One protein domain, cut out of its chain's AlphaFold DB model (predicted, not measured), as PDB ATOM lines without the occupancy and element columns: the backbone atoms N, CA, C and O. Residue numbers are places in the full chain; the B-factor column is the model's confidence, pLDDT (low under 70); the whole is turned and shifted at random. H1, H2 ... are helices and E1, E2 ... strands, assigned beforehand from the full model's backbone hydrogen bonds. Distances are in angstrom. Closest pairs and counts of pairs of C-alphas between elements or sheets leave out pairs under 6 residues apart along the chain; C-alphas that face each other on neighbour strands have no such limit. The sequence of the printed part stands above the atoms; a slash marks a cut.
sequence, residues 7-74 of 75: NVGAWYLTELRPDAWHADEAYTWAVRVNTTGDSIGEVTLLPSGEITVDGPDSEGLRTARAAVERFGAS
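AT A GLANCE: This is residues 7 to 74 of the 75 residues of an uncharacterized protein of Tsukamurella asaccharolytica (UniProt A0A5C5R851). A strongly twisted sheet of four antiparallel strands, in the order E1 E2 E3 E4, has the long helix H2 packed on one face, making two layers, while short H1 only grazes it. The 68 printed residues run E1 H1 E2 E3 E4 H2, mixed in class. The whole is compact, with a radius of gyration of the C-alphas of 11.3 A and spans of 32 by 22 by 20 A.

IN THESE COORDINATES: Find C-alpha 11 at (-21.896, -25.444, 6.835), where E1, residues 11 to 16, begins. E2 is residues 27 to 33, 19.6 A; E3 is 39 to 45, 17.7 A; E4 is 51 to 54. H1 is residues 18 to 22; H2, residues 59 to 72, runs 20.0 A to (-12.798, -16.645, 20.163).

HOW THE PARTS SIT: E2, E3 and E4 form a meander, each the antiparallel neighbour of the one before. Look for N 14 and O 30, 3.0 A, between E1 and E2; N 29 and O 43, 2.8 A, between E2 and E3; N 44 and O 52, 2.9 A, between E3 and E4. H2 is on the sheet; its closest C-alphas to E3 are Arg 65 and Val 43, 6.3 A. H1 and H2 are apart, and in both every O i to N i+4 pair is within hydrogen-bond range.

THE WHOLE: The printed part has no cut, its links are tight, and no printed residue is under 70 in pLDDT.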
ATOM      1  N   ASN A   7     -18.641 -18.960   7.328       89.06
ATOM      2  CA  ASN A   7     -18.618 -20.154   6.479       89.06
ATOM      3  C   ASN A   7     -17.589 -21.148   7.031       89.06
ATOM      4  O   ASN A   7     -16.431 -20.784   7.234       89.06
ATOM      5  N   VAL A   8     -18.007 -22.392   7.273       90.12
ATOM      6  CA  VAL A   8     -17.151 -23.433   7.860       90.12
ATOM      7  C   VAL A   8     -17.285 -24.730   7.067       90.12
ATOM      8  O   VAL A   8     -18.066 -25.623   7.383       90.12
ATOM      9  N   GLY A   9     -16.530 -24.833   5.974       89.00
ATOM     10  CA  GLY A   9     -16.581 -26.001   5.094       89.00
ATOM     11  C   GLY A   9     -17.968 -26.182   4.468       89.00
ATOM     12  O   GLY A   9     -18.423 -25.338   3.696       89.00
ATOM     13  N   ALA A  10     -18.645 -27.287   4.800       91.56
ATOM     14  CA  ALA A  10     -19.971 -27.628   4.277       91.56
ATOM     15  C   ALA A  10     -21.146 -26.973   5.037       91.56
ATOM     16  O   ALA A  10     -22.306 -27.254   4.721       91.56
ATOM     17  N   TRP A  11     -20.873 -26.100   6.015       96.12
ATOM     18  CA  TRP A  11     -21.896 -25.444   6.835       96.12
ATOM     19  C   TRP A  11     -21.754 -23.923   6.856       96.12
ATOM     20  O   TRP A  11     -20.674 -23.368   6.631       96.12
ATOM     21  N   TYR A  12     -22.861 -23.255   7.170       95.56
ATOM     22  CA  TYR A  12     -22.893 -21.839   7.519       95.56
ATOM     23  C   TYR A  12     -23.328 -21.667   8.968       95.56
ATOM     24  O   TYR A  12     -24.236 -22.354   9.437       95.56
ATOM     25  N   LEU A  13     -22.700 -20.723   9.655       97.00
ATOM     26  CA  LEU A  13     -23.125 -20.230  10.952       97.00
ATOM     27  C   LEU A  13     -23.814 -18.892  10.730       97.00
ATOM     28  O   LEU A  13     -23.190 -17.955  10.236       97.00
ATOM     29  N   THR A  14     -25.089 -18.812  11.087       96.94
ATOM     30  CA  THR A  14     -25.866 -17.565  11.051       96.94
ATOM     31  C   THR A  14     -26.162 -17.131  12.468       96.94
ATOM     32  O   THR A  14     -26.512 -17.977  13.293       96.94
ATOM     33  N   GLU A  15     -26.053 -15.846  12.752       96.00
ATOM     34  CA  GLU A  15     -26.338 -15.289  14.063       96.00
ATOM     35  C   GLU A  15     -27.750 -15.625  14.557       96.00
ATOM     36  O   GLU A  15     -28.718 -15.727  13.799       96.00
ATOM     37  N   LEU A  16     -27.856 -15.778  15.870       96.94
ATOM     38  CA  LEU A  16     -29.101 -15.844  16.613       96.94
ATOM     39  C   LEU A  16     -29.022 -14.874  17.787       96.94
ATOM     40  O   LEU A  16     -27.946 -14.645  18.340       96.94
ATOM     41  N   ARG A  17     -30.188 -14.378  18.213       96.31
ATOM     42  CA  ARG A  17     -30.342 -13.545  19.420       96.31
ATOM     43  C   ARG A  17     -29.435 -12.293  19.383       96.31
ATOM     44  O   ARG A  17     -28.639 -12.114  20.298       96.31
ATOM     45  N   PRO A  18     -29.535 -11.424  18.355       96.25
ATOM     46  CA  PRO A  18     -28.627 -10.282  18.177       96.25
ATOM     47  C   PRO A  18     -28.598  -9.327  19.380       96.25
ATOM     48  O   PRO A  18     -27.552  -8.764  19.677       96.25
ATOM     49  N   ASP A  19     -29.691  -9.202  20.136       97.62
ATOM     50  CA  ASP A  19     -29.712  -8.395  21.364       97.62
ATOM     51  C   ASP A  19     -28.680  -8.877  22.399       97.62
ATOM     52  O   ASP A  19     -27.994  -8.059  23.008       97.62
ATOM     53  N   ALA A  20     -28.496 -10.197  22.544       96.94
ATOM     54  CA  ALA A  20     -27.495 -10.775  23.446       96.94
ATOM     55  C   ALA A  20     -26.058 -10.555  22.944       96.94
ATOM     56  O   ALA A  20     -25.134 -10.440  23.750       96.94
ATOM     57  N   TRP A  21     -25.869 -10.444  21.624       96.44
ATOM     58  CA  TRP A  21     -24.588 -10.041  21.048       96.44
ATOM     59  C   TRP A  21     -24.304  -8.574  21.351       96.44
ATOM     60  O   TRP A  21     -23.205  -8.241  21.785       96.44
ATOM     61  N   HIS A  22     -25.286  -7.693  21.155       96.75
ATOM     62  CA  HIS A  22     -25.141  -6.265  21.434       96.75
ATOM     63  C   HIS A  22     -24.910  -5.979  22.921       96.75
ATOM     64  O   HIS A  22     -24.158  -5.061  23.238       96.75
ATOM     65  N   ALA A  23     -25.499  -6.782  23.810       96.56
ATOM     66  CA  ALA A  23     -25.287  -6.714  25.254       96.56
ATOM     67  C   ALA A  23     -23.984  -7.391  25.733       96.56
ATOM     68  O   ALA A  23     -23.671  -7.309  26.917       96.56
ATOM     69  N   ASP A  24     -23.234  -8.048  24.837       95.69
ATOM     70  CA  ASP A  24     -22.062  -8.870  25.171       95.69
ATOM     71  C   ASP A  24     -22.367  -9.916  26.260       95.69
ATOM     72  O   ASP A  24     -21.575 -10.154  27.168       95.69
ATOM     73  N   GLU A  25     -23.539 -10.549  26.172       96.88
ATOM     74  CA  GLU A  25     -23.989 -11.594  27.100       96.88
ATOM     75  C   GLU A  25     -23.742 -12.997  26.538       96.88
ATOM     76  O   GLU A  25     -23.339 -13.906  27.265       96.88
ATOM     77  N   ALA A  26     -23.982 -13.180  25.237       97.25
ATOM     78  CA  ALA A  26     -23.773 -14.440  24.535       97.25
ATOM     79  C   ALA A  26     -23.738 -14.233  23.016       97.25
ATOM     80  O   ALA A  26     -24.580 -13.533  22.452       97.25
ATOM     81  N   TYR A  27     -22.833 -14.941  22.345       97.25
ATOM     82  CA  TYR A  27     -22.712 -14.957  20.889       97.25
ATOM     83  C   TYR A  27     -23.177 -16.318  20.379       97.25
ATOM     84  O   TYR A  27     -22.465 -17.314  20.501       97.25
ATOM     85  N   THR A  28     -24.416 -16.398  19.889       98.19
ATOM     86  CA  THR A  28     -24.992 -17.664  19.409       98.19
ATOM     87  C   THR A  28     -25.130 -17.692  17.897       98.19
ATOM     88  O   THR A  28     -25.615 -16.734  17.294       98.19
ATOM     89  N   TRP A  29     -24.779 -18.832  17.310       98.38
ATOM     90  CA  TRP A  29     -24.974 -19.154  15.906       98.38
ATOM     91  C   TRP A  29     -25.875 -20.375  15.741       98.38
ATOM     92  O   TRP A  29     -25.668 -21.390  16.402       98.38
ATOM     93  N   ALA A  30     -26.804 -20.321  14.789       98.38
ATOM     94  CA  ALA A  30     -27.391 -21.519  14.201       98.38
ATOM     95  C   ALA A  30     -26.381 -22.151  13.239       98.38
ATOM     96  O   ALA A  30     -25.818 -21.452  12.395       98.38
ATOM     97  N   VAL A  31     -26.200 -23.467  13.313       98.19
ATOM     98  CA  VAL A  31     -25.380 -24.236  12.372       98.19
ATOM     99  C   VAL A  31     -26.286 -24.795  11.288       98.19
ATOM    100  O   VAL A  31     -27.213 -25.552  11.574       98.19
ATOM    101  N   ARG A  32     -26.029 -24.418  10.035       97.75
ATOM    102  CA  ARG A  32     -26.886 -24.731   8.889       97.75
ATOM    103  C   ARG A  32     -26.149 -25.505   7.814       97.75
ATOM    104  O   ARG A  32     -24.988 -25.223   7.522       97.75
ATOM    105  N   VAL A  33     -26.838 -26.448   7.179       95.31
ATOM    106  CA  VAL A  33     -26.337 -27.138   5.982       95.31
ATOM    107  C   VAL A  33     -26.224 -26.133   4.835       95.31
ATOM    108  O   VAL A  33     -27.189 -25.436   4.534       95.31
ATOM    109  N   ASN A  34     -25.069 -26.064   4.168       90.75
ATOM    110  CA  ASN A  34     -24.819 -25.083   3.104       90.75
ATOM    111  C   ASN A  34     -25.810 -25.205   1.933       90.75
ATOM    112  O   ASN A  34     -26.342 -24.208   1.455       90.75
ATOM    113  N   THR A  35     -26.111 -26.433   1.514       90.12
ATOM    114  CA  THR A  35     -26.923 -26.683   0.316       90.12
ATOM    115  C   THR A  35     -28.418 -26.464   0.517       90.12
ATOM    116  O   THR A  35     -29.105 -26.148  -0.449       90.12
ATOM    117  N   THR A  36     -28.939 -26.671   1.730       93.62
ATOM    118  CA  THR A  36     -30.387 -26.593   2.005       93.62
ATOM    119  C   THR A  36     -30.772 -25.441   2.928       93.62
ATOM    120  O   THR A  36     -31.915 -25.002   2.905       93.62
ATOM    121  N   GLY A  37     -29.837 -24.928   3.729       93.94
ATOM    122  CA  GLY A  37     -30.104 -23.921   4.760       93.94
ATOM    123  C   GLY A  37     -30.743 -24.481   6.036       93.94
ATOM    124  O   GLY A  37     -30.986 -23.714   6.978       93.94
ATOM    125  N   ASP A  38     -30.987 -25.794   6.097       96.12
ATOM    126  CA  ASP A  38     -31.592 -26.448   7.258       96.12
ATOM    127  C   ASP A  38     -30.695 -26.301   8.484       96.12
ATOM    128  O   ASP A  38     -29.488 -26.545   8.415       96.12
ATOM    129  N   SER A  39     -31.293 -25.905   9.610       96.88
ATOM    130  CA  SER A  39     -30.593 -25.836  10.892       96.88
ATOM    131  C   SER A  39     -30.441 -27.234  11.479       96.88
ATOM    132  O   SER A  39     -31.407 -27.994  11.531       96.88
ATOM    133  N   ILE A  40     -29.236 -27.553  11.945       97.25
ATOM    134  CA  ILE A  40     -28.906 -28.839  12.577       97.25
ATOM    135  C   ILE A  40     -28.549 -28.697  14.063       97.25
ATOM    136  O   ILE A  40     -28.285 -29.698  14.723       97.25
ATOM    137  N   GLY A  41     -28.547 -27.469  14.585       98.12
ATOM    138  CA  GLY A  41     -28.292 -27.148  15.988       98.12
ATOM    139  C   GLY A  41     -27.696 -25.752  16.146       98.12
ATOM    140  O   GLY A  41     -27.682 -24.958  15.202       98.12
ATOM    141  N   GLU A  42     -27.190 -25.457  17.337       98.50
ATOM    142  CA  GLU A  42     -26.644 -24.155  17.709       98.50
ATOM    143  C   GLU A  42     -25.278 -24.301  18.386       98.50
ATOM    144  O   GLU A  42     -24.979 -25.304  19.039       98.50
ATOM    145  N   VAL A  43     -24.441 -23.276  18.243       98.44
ATOM    146  CA  VAL A  43     -23.205 -23.113  19.015       98.44
ATOM    147  C   VAL A  43     -23.240 -21.740  19.663       98.44
ATOM    148  O   VAL A  43     -23.500 -20.748  18.983       98.44
ATOM    149  N   THR A  44     -22.945 -21.675  20.957       98.31
ATOM    150  CA  THR A  44     -22.879 -20.425  21.717       98.31
ATOM    151  C   THR A  44     -21.491 -20.252  22.308       98.31
ATOM    152  O   THR A  44     -20.976 -21.172  22.937       98.31
ATOM    153  N   LEU A  45     -20.905 -19.071  22.119       97.62
ATOM    154  CA  LEU A  45     -19.724 -18.591  22.831       97.62
ATOM    155  C   LEU A  45     -20.172 -17.588  23.896       97.62
ATOM    156  O   LEU A  45     -20.836 -16.600  23.579       97.62
ATOM    157  N   LEU A  46     -19.804 -17.833  25.149       96.62
ATOM    158  CA  LEU A  46     -19.993 -16.880  26.240       96.62
ATOM    159  C   LEU A  46     -18.777 -15.944  26.353       96.62
ATOM    160  O   LEU A  46     -17.663 -16.352  26.016       96.62
ATOM    161  N   PRO A  47     -18.938 -14.728  26.908       94.31
ATOM    162  CA  PRO A  47     -17.822 -13.812  27.170       94.31
ATOM    163  C   PRO A  47     -16.721 -14.402  28.065       94.31
ATOM    164  O   PRO A  47     -15.581 -13.954  28.025       94.31
ATOM    165  N   SER A  48     -17.044 -15.425  28.864       94.62
ATOM    166  CA  SER A  48     -16.075 -16.187  29.664       94.62
ATOM    167  C   SER A  48     -15.109 -17.037  28.826       94.62
ATOM    168  O   SER A  48     -14.146 -17.573  29.373       94.62
ATOM    169  N   GLY A  49     -15.374 -17.199  27.527       94.62
ATOM    170  CA  GLY A  49     -14.685 -18.134  26.637       94.62
ATOM    171  C   GLY A  49     -15.291 -19.541  26.632       94.62
ATOM    172  O   GLY A  49     -14.823 -20.406  25.894       94.62
ATOM    173  N   GLU A  50     -16.327 -19.797  27.436       96.62
ATOM    174  CA  GLU A  50     -17.041 -21.074  27.419       96.62
ATOM    175  C   GLU A  50     -17.817 -21.252  26.107       96.62
ATOM    176  O   GLU A  50     -18.462 -20.319  25.623       96.62
ATOM    177  N   ILE A  51     -17.772 -22.466  25.548       97.88
ATOM    178  CA  ILE A  51     -18.494 -22.822  24.325       97.88
ATOM    179  C   ILE A  51     -19.465 -23.958  24.617       97.88
ATOM    180  O   ILE A  51     -19.050 -25.058  24.995       97.88
ATOM    181  N   THR A  52     -20.747 -23.715  24.359       98.19
ATOM    182  CA  THR A  52     -21.813 -24.714  24.461       98.19
ATOM    183  C   THR A  52     -22.351 -25.068  23.081       98.19
ATOM    184  O   THR A  52     -22.370 -24.243  22.168       98.19
ATOM    185  N   VAL A  53     -22.797 -26.312  22.928       98.44
ATOM    186  CA  VAL A  53     -23.387 -26.834  21.692       98.44
ATOM    187  C   VAL A  53     -24.751 -27.415  22.034       98.44
ATOM    188  O   VAL A  53     -24.838 -28.242  22.941       98.44
ATOM    189  N   ASP A  54     -25.781 -26.995  21.307       98.38
ATOM    190  CA  ASP A  54     -27.128 -27.556  21.403       98.38
ATOM    191  C   ASP A  54     -27.504 -28.262  20.094       98.38
ATOM    192  O   ASP A  54     -27.281 -27.739  19.000       98.38
ATOM    193  N   GLY A  55     -28.056 -29.468  20.205       97.31
ATOM    194  CA  GLY A  55     -28.388 -30.335  19.074       97.31
ATOM    195  C   GLY A  55     -27.676 -31.697  19.078       97.31
ATOM    196  O   GLY A  55     -26.824 -31.977  19.925       97.31
ATOM    197  N   PRO A  56     -28.050 -32.593  18.147       96.50
ATOM    198  CA  PRO A  56     -27.497 -33.941  18.071       96.50
ATOM    199  C   PRO A  56     -26.033 -33.930  17.616       96.50
ATOM    200  O   PRO A  56     -25.665 -33.197  16.695       96.50
ATOM    201  N   ASP A  57     -25.210 -34.802  18.208       96.06
ATOM    202  CA  ASP A  57     -23.807 -34.939  17.811       96.06
ATOM    203  C   ASP A  57     -23.689 -35.218  16.305       96.06
ATOM    204  O   ASP A  57     -24.227 -36.190  15.770       96.06
ATOM    205  N   SER A  58     -22.993 -34.321  15.614       96.44
ATOM    206  CA  SER A  58     -22.860 -34.328  14.164       96.44
ATOM    207  C   SER A  58     -21.540 -33.692  13.752       96.44
ATOM    208  O   SER A  58     -20.940 -32.897  14.479       96.44
ATOM    209  N   GLU A  59     -21.075 -34.029  12.551       96.25
ATOM    210  CA  GLU A  59     -19.864 -33.427  11.991       96.25
ATOM    211  C   GLU A  59     -19.983 -31.902  11.876       96.25
ATOM    212  O   GLU A  59     -19.024 -31.186  12.168       96.25
ATOM    213  N   GLY A  60     -21.175 -31.403  11.539       96.12
ATOM    214  CA  GLY A  60     -21.426 -29.972  11.425       96.12
ATOM    215  C   GLY A  60     -21.306 -29.238  12.752       96.12
ATOM    216  O   GLY A  60     -20.607 -28.229  12.813       96.12
ATOM    217  N   LEU A  61     -21.883 -29.771  13.834       97.81
ATOM    218  CA  LEU A  61     -21.756 -29.155  15.160       97.81
ATOM    219  C   LEU A  61     -20.325 -29.225  15.710       97.81
ATOM    220  O   LEU A  61     -19.850 -28.254  16.301       97.81
ATOM    221  N   ARG A  62     -19.588 -30.317  15.465       97.56
ATOM    222  CA  ARG A  62     -18.164 -30.400  15.843       97.56
ATOM    223  C   ARG A  62     -17.301 -29.411  15.061       97.56
ATOM    224  O   ARG A  62     -16.439 -28.756  15.646       97.56
ATOM    225  N   THR A  63     -17.549 -29.273  13.758       97.19
ATOM    226  CA  THR A  63     -16.839 -28.315  12.896       97.19
ATOM    227  C   THR A  63     -17.142 -26.878  13.308       97.19
ATOM    228  O   THR A  63     -16.219 -26.078  13.457       97.19
ATOM    229  N   ALA A  64     -18.415 -26.567  13.563       97.25
ATOM    230  CA  ALA A  64     -18.854 -25.264  14.045       97.25
ATOM    231  C   ALA A  64     -18.209 -24.910  15.391       97.25
ATOM    232  O   ALA A  64     -17.610 -23.844  15.509       97.25
ATOM    233  N   ARG A  65     -18.234 -25.825  16.372       97.50
ATOM    234  CA  ARG A  65     -17.570 -25.631  17.671       97.50
ATOM    235  C   ARG A  65     -16.086 -25.309  17.504       97.50
ATOM    236  O   ARG A  65     -15.612 -24.329  18.066       97.50
ATOM    237  N   ALA A  66     -15.362 -26.099  16.710       96.62
ATOM    238  CA  ALA A  66     -13.931 -25.887  16.493       96.62
ATOM    239  C   ALA A  66     -13.630 -24.576  15.741       96.62
ATOM    240  O   ALA A  66     -12.548 -24.006  15.887       96.62
ATOM    241  N   ALA A  67     -14.542 -24.100  14.892       95.69
ATOM    242  CA  ALA A  67     -14.401 -22.803  14.236       95.69
ATOM    243  C   ALA A  67     -14.632 -21.645  15.217       95.69
ATOM    244  O   ALA A  67     -13.820 -20.722  15.253       95.69
ATOM    245  N   VAL A  68     -15.675 -21.729  16.049       96.00
ATOM    246  CA  VAL A  68     -15.977 -20.737  17.096       96.00
ATOM    247  C   VAL A  68     -14.854 -20.664  18.132       96.00
ATOM    248  O   VAL A  68     -14.472 -19.571  18.534       96.00
ATOM    249  N   GLU A  69     -14.252 -21.796  18.498       95.19
ATOM    250  CA  GLU A  69     -13.081 -21.841  19.385       95.19
ATOM    251  C   GLU A  69     -11.889 -21.062  18.814       95.19
ATOM    252  O   GLU A  69     -11.271 -20.260  19.513       95.19
ATOM    253  N   ARG A  70     -11.598 -21.225  17.518       93.56
ATOM    254  CA  ARG A  70     -10.533 -20.461  16.845       93.56
ATOM    255  C   ARG A  70     -10.870 -18.980  16.718       93.56
ATOM    256  O   ARG A  70      -9.977 -18.153  16.855       93.56
ATOM    257  N   PHE A  71     -12.134 -18.657  16.449       88.25
ATOM    258  CA  PHE A  71     -12.606 -17.277  16.371       88.25
ATOM    259  C   PHE A  71     -12.461 -16.567  17.721       88.25
ATOM    260  O   PHE A  71     -11.854 -15.501  17.779       88.25
ATOM    261  N   GLY A  72     -12.920 -17.190  18.810       85.75
ATOM    262  CA  GLY A  72     -12.798 -16.645  20.163       85.75
ATOM    263  C   GLY A  72     -11.347 -16.445  20.606       85.75
ATOM    264  O   GLY A  72     -11.049 -15.468  21.278       85.75
ATOM    265  N   ALA A  73     -10.426 -17.308  20.168       80.31
ATOM    266  CA  ALA A  73      -8.992 -17.141  20.421       80.31
ATOM    267  C   ALA A  73      -8.329 -16.006  19.608       80.31
ATOM    268  O   ALA A  73      -7.158 -15.704  19.842       80.31
ATOM    269  N   SER A  74      -9.032 -15.431  18.626       77.00
ATOM    270  CA  SER A  74      -8.523 -14.369  17.744       77.00
ATOM    271  C   SER A  74      -9.062 -12.968  18.051       77.00
ATOM    272  O   SER A  74      -8.592 -12.008  17.437       77.00
TER     273      SER A  74